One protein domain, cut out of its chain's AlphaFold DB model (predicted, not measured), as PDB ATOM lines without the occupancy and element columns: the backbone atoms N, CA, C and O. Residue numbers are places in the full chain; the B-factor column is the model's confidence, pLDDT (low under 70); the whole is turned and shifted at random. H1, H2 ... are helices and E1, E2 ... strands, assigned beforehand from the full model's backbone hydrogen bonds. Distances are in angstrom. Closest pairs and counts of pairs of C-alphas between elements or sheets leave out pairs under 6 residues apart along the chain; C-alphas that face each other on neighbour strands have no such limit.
ATOM      1  N   ASN A  26      80.854  11.150 133.919       82.06
ATOM      2  CA  ASN A  26      79.821  11.641 133.011       82.06
ATOM      3  C   ASN A  26      79.375  13.054 133.433       82.06
ATOM      4  O   ASN A  26      78.902  13.219 134.563       82.06
ATOM      5  N   PRO A  27      79.493  14.078 132.568       84.38
ATOM      6  CA  PRO A  27      79.003  15.409 132.891       84.38
ATOM      7  C   PRO A  27      77.479  15.385 133.017       84.38
ATOM      8  O   PRO A  27      76.783  14.787 132.192       84.38
ATOM      9  N   VAL A  28      76.954  16.063 134.036       89.19
ATOM     10  CA  VAL A  28      75.513  16.244 134.228       89.19
ATOM     11  C   VAL A  28      75.148  17.709 134.040       89.19
ATOM     12  O   VAL A  28      75.790  18.606 134.577       89.19
ATOM     13  N   SER A  29      74.086  17.950 133.271       91.38
ATOM     14  CA  SER A  29      73.508  19.285 133.152       91.38
ATOM     15  C   SER A  29      72.739  19.633 134.420       91.38
ATOM     16  O   SER A  29      71.879  18.868 134.855       91.38
ATOM     17  N   LEU A  30      73.010  20.816 134.970       90.50
ATOM     18  CA  LEU A  30      72.251  21.376 136.087       90.50
ATOM     19  C   LEU A  30      70.949  22.059 135.630       90.50
ATOM     20  O   LEU A  30      70.172  22.510 136.466       90.50
ATOM     21  N   GLY A  31      70.695  22.156 134.320       92.81
ATOM     22  CA  GLY A  31      69.526  22.861 133.791       92.81
ATOM     23  C   GLY A  31      69.471  24.308 134.288       92.81
ATOM     24  O   GLY A  31      70.500  24.985 134.358       92.81
ATOM     25  N   SER A  32      68.286  24.766 134.685       92.88
ATOM     26  CA  SER A  32      68.087  26.108 135.253       92.88
ATOM     27  C   SER A  32      68.802  26.331 136.593       92.88
ATOM     28  O   SER A  32      69.067  27.469 136.968       92.88
ATOM     29  N   ALA A  33      69.206  25.269 137.299       91.94
ATOM     30  CA  ALA A  33      70.000  25.411 138.519       91.94
ATOM     31  C   ALA A  33      71.423  25.948 138.252       91.94
ATOM     32  O   ALA A  33      72.062  26.419 139.188       91.94
ATOM     33  N   SER A  34      71.906  25.909 137.001       92.81
ATOM     34  CA  SER A  34      73.220  26.456 136.616       92.81
ATOM     35  C   SER A  34      73.315  27.984 136.683       92.81
ATOM     36  O   SER A  34      74.423  28.512 136.689       92.81
ATOM     37  N   GLU A  35      72.186  28.694 136.755       94.12
ATOM     38  CA  GLU A  35      72.156  30.163 136.831       94.12
ATOM     39  C   GLU A  35      72.538  30.691 138.226       94.12
ATOM     40  O   GLU A  35      72.861  31.866 138.382       94.12
ATOM     41  N   PHE A  36      72.538  29.825 139.245       94.75
ATOM     42  CA  PHE A  36      72.732  30.211 140.640       94.75
ATOM     43  C   PHE A  36      74.139  29.884 141.141       94.75
ATOM     44  O   PHE A  36      74.578  28.735 141.094       94.75
ATOM     45  N   THR A  37      74.798  30.867 141.758       94.50
ATOM     46  CA  THR A  37      76.036  30.648 142.525       94.50
ATOM     47  C   THR A  37      75.752  29.858 143.803       94.50
ATOM     48  O   THR A  37      76.545  29.010 144.214       94.50
ATOM     49  N   VAL A  38      74.617  30.128 144.457       94.56
ATOM     50  CA  VAL A  38      74.159  29.379 145.636       94.56
ATOM     51  C   VAL A  38      72.692  29.031 145.463       94.56
ATOM     52  O   VAL A  38      71.850  29.917 145.420       94.56
ATOM     53  N   LEU A  39      72.365  27.740 145.445       94.94
ATOM     54  CA  LEU A  39      70.988  27.263 145.379       94.94
ATOM     55  C   LEU A  39      70.689  26.307 146.535       94.94
ATOM     56  O   LEU A  39      71.377  25.306 146.727       94.94
ATOM     57  N   SER A  40      69.607  26.569 147.265       94.75
ATOM     58  CA  SER A  40      68.960  25.577 148.123       94.75
ATOM     59  C   SER A  40      67.614  25.179 147.525       94.75
ATOM     60  O   SER A  40      66.622  25.891 147.674       94.75
ATOM     61  N   ALA A  41      67.572  24.015 146.873       90.94
ATOM     62  CA  ALA A  41      66.381  23.507 146.186       90.94
ATOM     63  C   ALA A  41      65.261  23.017 147.126       90.94
ATOM     64  O   ALA A  41      64.176  22.698 146.663       90.94
ATOM     65  N   SER A  42      65.495  22.934 148.437       91.94
ATOM     66  CA  SER A  42      64.493  22.448 149.402       91.94
ATOM     67  C   SER A  42      64.476  23.204 150.730       91.94
ATOM     68  O   SER A  42      63.617  22.948 151.574       91.94
ATOM     69  N   GLY A  43      65.413  24.130 150.941       93.19
ATOM     70  CA  GLY A  43      65.633  24.775 152.226       93.19
ATOM     71  C   GLY A  43      65.893  26.269 152.122       93.19
ATOM     72  O   GLY A  43      65.783  26.883 151.058       93.19
ATOM     73  N   ALA A  44      66.214  26.851 153.276       94.88
ATOM     74  CA  ALA A  44      66.577  28.252 153.413       94.88
ATOM     75  C   ALA A  44      68.064  28.485 153.108       94.88
ATOM     76  O   ALA A  44      68.906  27.665 153.484       94.88
ATOM     77  N   VAL A  45      68.398  29.630 152.511       94.56
ATOM     78  CA  VAL A  45      69.785  30.108 152.392       94.56
ATOM     79  C   VAL A  45      70.036  31.185 153.445       94.56
ATOM     80  O   VAL A  45      69.328  32.186 153.516       94.56
ATOM     81  N   ASN A  46      71.061  30.991 154.276       93.38
ATOM     82  CA  ASN A  46      71.470  31.969 155.282       93.38
ATOM     83  C   ASN A  46      72.917  32.386 155.022       93.38
ATOM     84  O   ASN A  46      73.830  31.577 155.165       93.38
ATOM     85  N   CYS A  47      73.127  33.650 154.671       92.81
ATOM     86  CA  CYS A  47      74.447  34.224 154.456       92.81
ATOM     87  C   CYS A  47      74.827  35.125 155.637       92.81
ATOM     88  O   CYS A  47      74.103  36.068 155.965       92.81
ATOM     89  N   THR A  48      75.963  34.847 156.283       94.94
ATOM     90  CA  THR A  48      76.452  35.623 157.434       94.94
ATOM     91  C   THR A  48      77.925  35.966 157.268       94.94
ATOM     92  O   THR A  48      78.731  35.054 157.138       94.94
ATOM     93  N   ASN A  49      78.275  37.256 157.327       94.44
ATOM     94  CA  ASN A  49      79.658  37.757 157.256       94.44
ATOM     95  C   ASN A  49      80.477  37.192 156.076       94.44
ATOM     96  O   ASN A  49      81.670  36.925 156.217       94.44
ATOM     97  N   SER A  50      79.828  37.017 154.925       92.88
ATOM     98  CA  SER A  50      80.414  36.429 153.716       92.88
ATOM     99  C   SER A  50      80.141  37.299 152.494       92.88
ATOM    100  O   SER A  50      79.271  38.171 152.518       92.88
ATOM    101  N   THR A  51      80.879  37.035 151.418       94.12
ATOM    102  CA  THR A  51      80.621  37.621 150.099       94.12
ATOM    103  C   THR A  51      80.135  36.527 149.153       94.12
ATOM    104  O   THR A  51      80.710  35.441 149.144       94.12
ATOM    105  N   ILE A  52      79.073  36.802 148.399       94.06
ATOM    106  CA  ILE A  52      78.563  35.943 147.329       94.06
ATOM    107  C   ILE A  52      78.567  36.759 146.040       94.06
ATOM    108  O   ILE A  52      77.934  37.812 145.966       94.06
ATOM    109  N   GLU A  53      79.266  36.264 145.027       94.94
ATOM    110  CA  GLU A  53      79.248  36.862 143.696       94.94
ATOM    111  C   GLU A  53      78.323  36.050 142.781       94.94
ATOM    112  O   GLU A  53      78.667  34.950 142.354       94.94
ATOM    113  N   GLY A  54      77.124  36.578 142.520       94.50
ATOM    114  CA  GLY A  54      76.125  35.979 141.633       94.50
ATOM    115  C   GLY A  54      74.844  35.554 142.348       94.50
ATOM    116  O   GLY A  54      74.651  35.802 143.543       94.50
ATOM    117  N   ASP A  55      73.945  34.940 141.585       95.44
ATOM    118  CA  ASP A  55      72.560  34.763 142.003       95.44
ATOM    119  C   ASP A  55      72.426  33.729 143.126       95.44
ATOM    120  O   ASP A  55      73.117  32.703 143.175       95.44
ATOM    121  N   VAL A  56      71.515  34.014 144.054       95.69
ATOM    122  CA  VAL A  56      71.215  33.165 145.207       95.69
ATOM    123  C   VAL A  56      69.757  32.744 145.156       95.69
ATOM    124  O   VAL A  56      68.869  33.587 145.097       95.69
ATOM    125  N   GLY A  57      69.510  31.440 145.214       96.06
ATOM    126  CA  GLY A  57      68.183  30.842 145.193       96.06
ATOM    127  C   GLY A  57      67.876  30.056 146.467       96.06
ATOM    128  O   GLY A  57      68.691  29.258 146.935       96.06
ATOM    129  N   SER A  58      66.673  30.217 147.014       96.69
ATOM    130  CA  SER A  58      66.157  29.393 148.114       96.69
ATOM    131  C   SER A  58      64.735  28.924 147.839       96.69
ATOM    132  O   SER A  58      63.904  29.689 147.367       96.69
ATOM    133  N   ALA A  59      64.414  27.677 148.188       95.56
ATOM    134  CA  ALA A  59      63.050  27.156 148.094       95.56
ATOM    135  C   ALA A  59      62.119  27.661 149.210       95.56
ATOM    136  O   ALA A  59      60.900  27.589 149.062       95.56
ATOM    137  N   VAL A  60      62.670  28.146 150.330       94.75
ATOM    138  CA  VAL A  60      61.884  28.463 151.534       94.75
ATOM    139  C   VAL A  60      62.078  29.901 152.002       94.75
ATOM    140  O   VAL A  60      61.098  30.628 152.148       94.75
ATOM    141  N   ALA A  61      63.314  30.309 152.298       94.44
ATOM    142  CA  ALA A  61      63.611  31.601 152.913       94.44
ATOM    143  C   ALA A  61      65.076  32.018 152.702       94.44
ATOM    144  O   ALA A  61      65.973  31.178 152.693       94.44
ATOM    145  N   GLY A  62      65.329  33.324 152.635       90.19
ATOM    146  CA  GLY A  62      66.666  33.908 152.556       90.19
ATOM    147  C   GLY A  62      66.940  34.831 153.745       90.19
ATOM    148  O   GLY A  62      66.127  35.709 154.033       90.19
ATOM    149  N   THR A  63      68.081  34.671 154.424       92.56
ATOM    150  CA  THR A  63      68.543  35.619 155.459       92.56
ATOM    151  C   THR A  63      69.951  36.109 155.152       92.56
ATOM    152  O   THR A  63      70.844  35.313 154.868       92.56
ATOM    153  N   LYS A  64      70.175  37.421 155.277       91.50
ATOM    154  CA  LYS A  64      71.474  38.069 155.056       91.50
ATOM    155  C   LYS A  64      71.867  38.908 156.268       91.50
ATOM    156  O   LYS A  64      71.220  39.909 156.565       91.50
ATOM    157  N   THR A  65      72.962  38.536 156.927       94.19
ATOM    158  CA  THR A  65      73.503  39.249 158.096       94.19
ATOM    159  C   THR A  65      74.958  39.620 157.839       94.19
ATOM    160  O   THR A  65      75.836  38.768 157.893       94.19
ATOM    161  N   GLY A  66      75.230  40.887 157.513       89.88
ATOM    162  CA  GLY A  66      76.586  41.303 157.122       89.88
ATOM    163  C   GLY A  66      77.091  40.597 155.855       89.88
ATOM    164  O   GLY A  66      78.289  40.394 155.701       89.88
ATOM    165  N   CYS A  67      76.172  40.167 154.987       92.75
ATOM    166  CA  CYS A  67      76.481  39.488 153.735       92.75
ATOM    167  C   CYS A  67      76.525  40.488 152.580       92.75
ATOM    168  O   CYS A  67      75.577  41.257 152.404       92.75
ATOM    169  N   MET A  68      77.588  40.451 151.781       92.06
ATOM    170  CA  MET A  68      77.685  41.211 150.539       92.06
ATOM    171  C   MET A  68      77.345  40.286 149.371       92.06
ATOM    172  O   MET A  68      78.097  39.364 149.089       92.06
ATOM    173  N   GLN A  69      76.206  40.505 148.715       91.44
ATOM    174  CA  GLN A  69      75.804  39.734 147.537       91.44
ATOM    175  C   GLN A  69      75.748  40.642 146.307       91.44
ATOM    176  O   GLN A  69      75.136  41.711 146.370       91.44
ATOM    177  N   SER A  70      76.327  40.200 145.193       91.31
ATOM    178  CA  SER A  70      75.990  40.706 143.856       91.31
ATOM    179  C   SER A  70      75.018  39.749 143.166       91.31
ATOM    180  O   SER A  70      75.093  38.558 143.421       91.31
ATOM    181  N   GLY A  71      74.145  40.232 142.282       92.31
ATOM    182  CA  GLY A  71      73.162  39.383 141.589       92.31
ATOM    183  C   GLY A  71      71.804  39.303 142.291       92.31
ATOM    184  O   GLY A  71      71.548  40.007 143.275       92.31
ATOM    185  N   GLU A  72      70.921  38.469 141.757       93.56
ATOM    186  CA  GLU A  72      69.532  38.323 142.183       93.56
ATOM    187  C   GLU A  72      69.388  37.429 143.426       93.56
ATOM    188  O   GLU A  72      70.176  36.519 143.681       93.56
ATOM    189  N   ASP A  73      68.385  37.727 144.253       93.69
ATOM    190  CA  ASP A  73      67.958  36.883 145.372       93.69
ATOM    191  C   ASP A  73      66.568  36.333 145.054       93.69
ATOM    192  O   ASP A  73      65.568  37.051 145.137       93.69
ATOM    193  N   VAL A  74      66.523  35.067 144.648       95.00
ATOM    194  CA  VAL A  74      65.311  34.383 144.205       95.00
ATOM    195  C   VAL A  74      64.792  33.510 145.340       95.00
ATOM    196  O   VAL A  74      65.238  32.382 145.558       95.00
ATOM    197  N   THR A  75      63.810  34.035 146.070       94.31
ATOM    198  CA  THR A  75      63.155  33.320 147.168       94.31
ATOM    199  C   THR A  75      61.633  33.559 147.128       94.31
ATOM    200  O   THR A  75      61.202  34.691 147.360       94.31
ATOM    201  N   PRO A  76      60.788  32.531 146.900       94.81
ATOM    202  CA  PRO A  76      61.141  31.141 146.610       94.81
ATOM    203  C   PRO A  76      61.569  30.920 145.145       94.81
ATOM    204  O   PRO A  76      61.038  31.559 144.238       94.81
ATOM    205  N   VAL A  77      62.467  29.962 144.898       96.44
ATOM    206  CA  VAL A  77      62.761  29.460 143.538       96.44
ATOM    207  C   VAL A  77      61.589  28.668 142.954       96.44
ATOM    208  O   VAL A  77      60.809  28.048 143.684       96.44
ATOM    209  N   SER A  78      61.475  28.655 141.623       95.88
ATOM    210  CA  SER A  78      60.425  27.913 140.915       95.88
ATOM    211  C   SER A  78      60.534  26.398 141.140       95.88
ATOM    212  O   SER A  78      61.595  25.863 141.467       95.88
ATOM    213  N   GLN A  79      59.424  25.682 140.937       94.88
ATOM    214  CA  GLN A  79      59.414  24.220 141.026       94.88
ATOM    215  C   GLN A  79      60.283  23.561 139.943       94.88
ATOM    216  O   GLN A  79      60.820  22.476 140.173       94.88
ATOM    217  N   ASP A  80      60.447  24.218 138.795       94.69
ATOM    218  CA  ASP A  80      61.288  23.734 137.700       94.69
ATOM    219  C   ASP A  80      62.766  23.719 138.117       94.69
ATOM    220  O   ASP A  80      63.408  22.680 137.997       94.69
ATOM    221  N   ILE A  81      63.268  24.785 138.758       95.50
ATOM    222  CA  ILE A  81      64.647  24.848 139.286       95.50
ATOM    223  C   ILE A  81      64.906  23.727 140.303       95.50
ATOM    224  O   ILE A  81      65.946  23.066 140.282       95.50
ATOM    225  N   GLN A  82      63.941  23.473 141.190       94.69
ATOM    226  CA  GLN A  82      64.049  22.388 142.171       94.69
ATOM    227  C   GLN A  82      64.065  21.006 141.496       94.69
ATOM    228  O   GLN A  82      64.770  20.096 141.941       94.69
ATOM    229  N   THR A  83      63.290  20.847 140.422       95.50
ATOM    230  CA  THR A  83      63.189  19.601 139.650       95.50
ATOM    231  C   THR A  83      64.459  19.345 138.847       95.50
ATOM    232  O   THR A  83      64.947  18.213 138.850       95.50
ATOM    233  N   ASP A  84      65.029  20.377 138.229       95.19
ATOM    234  CA  ASP A  84      66.300  20.303 137.505       95.19
ATOM    235  C   ASP A  84      67.436  19.896 138.448       95.19
ATOM    236  O   ASP A  84      68.147  18.927 138.173       95.19
ATOM    237  N   PHE A  85      67.541  20.535 139.622       93.56
ATOM    238  CA  PHE A  85      68.517  20.154 140.648       93.56
ATOM    239  C   PHE A  85      68.348  18.694 141.096       93.56
ATOM    240  O   PHE A  85      69.315  17.933 141.141       93.56
ATOM    241  N   SER A  86      67.116  18.278 141.413       92.50
ATOM    242  CA  SER A  86      66.827  16.908 141.861       92.50
ATOM    243  C   SER A  86      67.142  15.867 140.781       92.50
ATOM    244  O   SER A  86      67.693  14.801 141.078       92.50
ATOM    245  N   THR A  87      66.842  16.184 139.519       93.69
ATOM    246  CA  THR A  87      67.156  15.347 138.354       93.69
ATOM    247  C   THR A  87      68.660  15.184 138.192       93.69
ATOM    248  O   THR A  87      69.142  14.055 138.092       93.69
ATOM    249  N   ALA A  88      69.403  16.291 138.235       92.31
ATOM    250  CA  ALA A  88      70.856  16.289 138.132       92.31
ATOM    251  C   ALA A  88      71.501  15.469 139.259       92.31
ATOM    252  O   ALA A  88      72.294  14.560 139.007       92.31
ATOM    253  N   TYR A  89      71.093  15.715 140.505       90.88
ATOM    254  CA  TYR A  89      71.577  14.957 141.655       90.88
ATOM    255  C   TYR A  89      71.264  13.460 141.530       90.88
ATOM    256  O   TYR A  89      72.131  12.621 141.769       90.88
ATOM    257  N   SER A  90      70.044  13.105 141.118       91.19
ATOM    258  CA  SER A  90      69.632  11.706 140.957       91.19
ATOM    259  C   SER A  90      70.411  10.992 139.851       91.19
ATOM    260  O   SER A  90      70.740   9.816 140.013       91.19
ATOM    261  N   ALA A  91      70.742  11.693 138.762       91.19
ATOM    262  CA  ALA A  91      71.592  11.167 137.697       91.19
ATOM    263  C   ALA A  91      73.001  10.841 138.222       91.19
ATOM    264  O   ALA A  91      73.485   9.730 138.029       91.19
ATOM    265  N   LEU A  92      73.617  11.747 138.986       90.50
ATOM    266  CA  LEU A  92      74.936  11.511 139.592       90.50
ATOM    267  C   LEU A  92      74.908  10.441 140.697       90.50
ATOM    268  O   LEU A  92      75.868   9.688 140.898       90.50
ATOM    269  N   ALA A  93      73.801  10.334 141.431       88.25
ATOM    270  CA  ALA A  93      73.667   9.391 142.537       88.25
ATOM    271  C   ALA A  93      73.741   7.923 142.087       88.25
ATOM    272  O   ALA A  93      74.188   7.077 142.869       88.25
ATOM    273  N   VAL A  94      73.367   7.614 140.842       88.50
ATOM    274  CA  VAL A  94      73.397   6.246 140.290       88.50
ATOM    275  C   VAL A  94      74.700   5.889 139.570       88.50
ATOM    276  O   VAL A  94      74.938   4.705 139.322       88.50
ATOM    277  N   GLU A  95      75.565   6.870 139.295       88.50
ATOM    278  CA  GLU A  95      76.867   6.633 138.658       88.50
ATOM    279  C   GLU A  95      77.724   5.666 139.486       88.50
ATOM    280  O   GLU A  95      77.749   5.715 140.723       88.50
TER     281      GLU A  95
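Overview. This is residues 26 to 95 of the 157 residues of an uncharacterized protein of Paraglaciecola sp. MB-3u-78 (UniProt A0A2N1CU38). The chain winds in two stacked turns round a triangle: E1, E2 and E3 make the sides of the first turn, and E4, E5 and E6 pair with them in the second. Outside the E1 E4 side, H1 and H2 pack on each other, and H2 runs away from the triangle toward the other end of the domain. The printed part has 70 residues, with two named helices and six named strands in the order H1 E1 E2 E3 E4 E5 E6 H2. The strands form three parallel two-stranded sheets, E1 = E4, E2 = E5 and E3 = E6, and the class is mixed, helices and strands. The whole is compact, with a radius of gyration of the C-alphas of 12.7 A, yet elongated, spanning 39 by 21 by 17 A.

Along the chain. Find C-alpha 36 at (72.732, 30.211, 140.640); from there E1, residues 36 to 40, runs 9.6 A. Its partner E4 is residues 55 to 58, 10.4 A. Look next at E2, residues 45 to 48, 10.0 A, and E5, residues 62 to 65, 10.3 A. The third pair of neighbour strands is E3, residues 51 to 53, 6.6 A, and E6, residues 68 to 70, 6.9 A. H1, residues 31 to 35, spans 8.3 A from C-alpha 31 at (69.526, 22.861, 133.791). H2, residues 79 to 94, runs 22.8 A to C-alpha 94 at (73.397, 6.246, 140.290).

Arrangement. Start at E1 and E4, parallel at 6 degrees, where N 57 and O 38 are 2.8 A apart and N 40 and O 57 2.9 A, both within hydrogen-bond range. Residues 56 to 57 of E4 also pair, parallel, with residues 73 to 74. E2 and E5 are parallel at 3 degrees, with N 47 and O 63 at 2.8 A. E3 and E6 are parallel at 3 degrees, with N 52 and O 68 at 2.8 A. The closest C-alphas of E2 and E4, those of Val 45 and Ser 58, are 5.7 A apart. Outward from E1, H2 is near it, with 7 pairs of C-alphas within 10 A. H1 and H2 touch, the closest C-alphas being those of Ala 33 and Ile 81, 5.4 A apart. H2 is apart from E2, E3, E4 and E5. In H2, 11 of 12 O i to N i+4 pairs are within hydrogen-bond range; in H1, 0 of 1 are, beside 2 of 2 O i to N i+3 pairs.

Size, cuts and confidence. The C-alphas of Gly 66 and Glu 95, the two farthest apart, are 39.3 A apart, while the first and last printed C-alphas, Asn 26 and Glu 95, are 8.1 A apart. The printed part has no cut. The link from E6 to H2, 8 residues, is short, and the other links between named elements are tight. The mean pLDDT of the printed part is 93.0, and no printed residue is under 70.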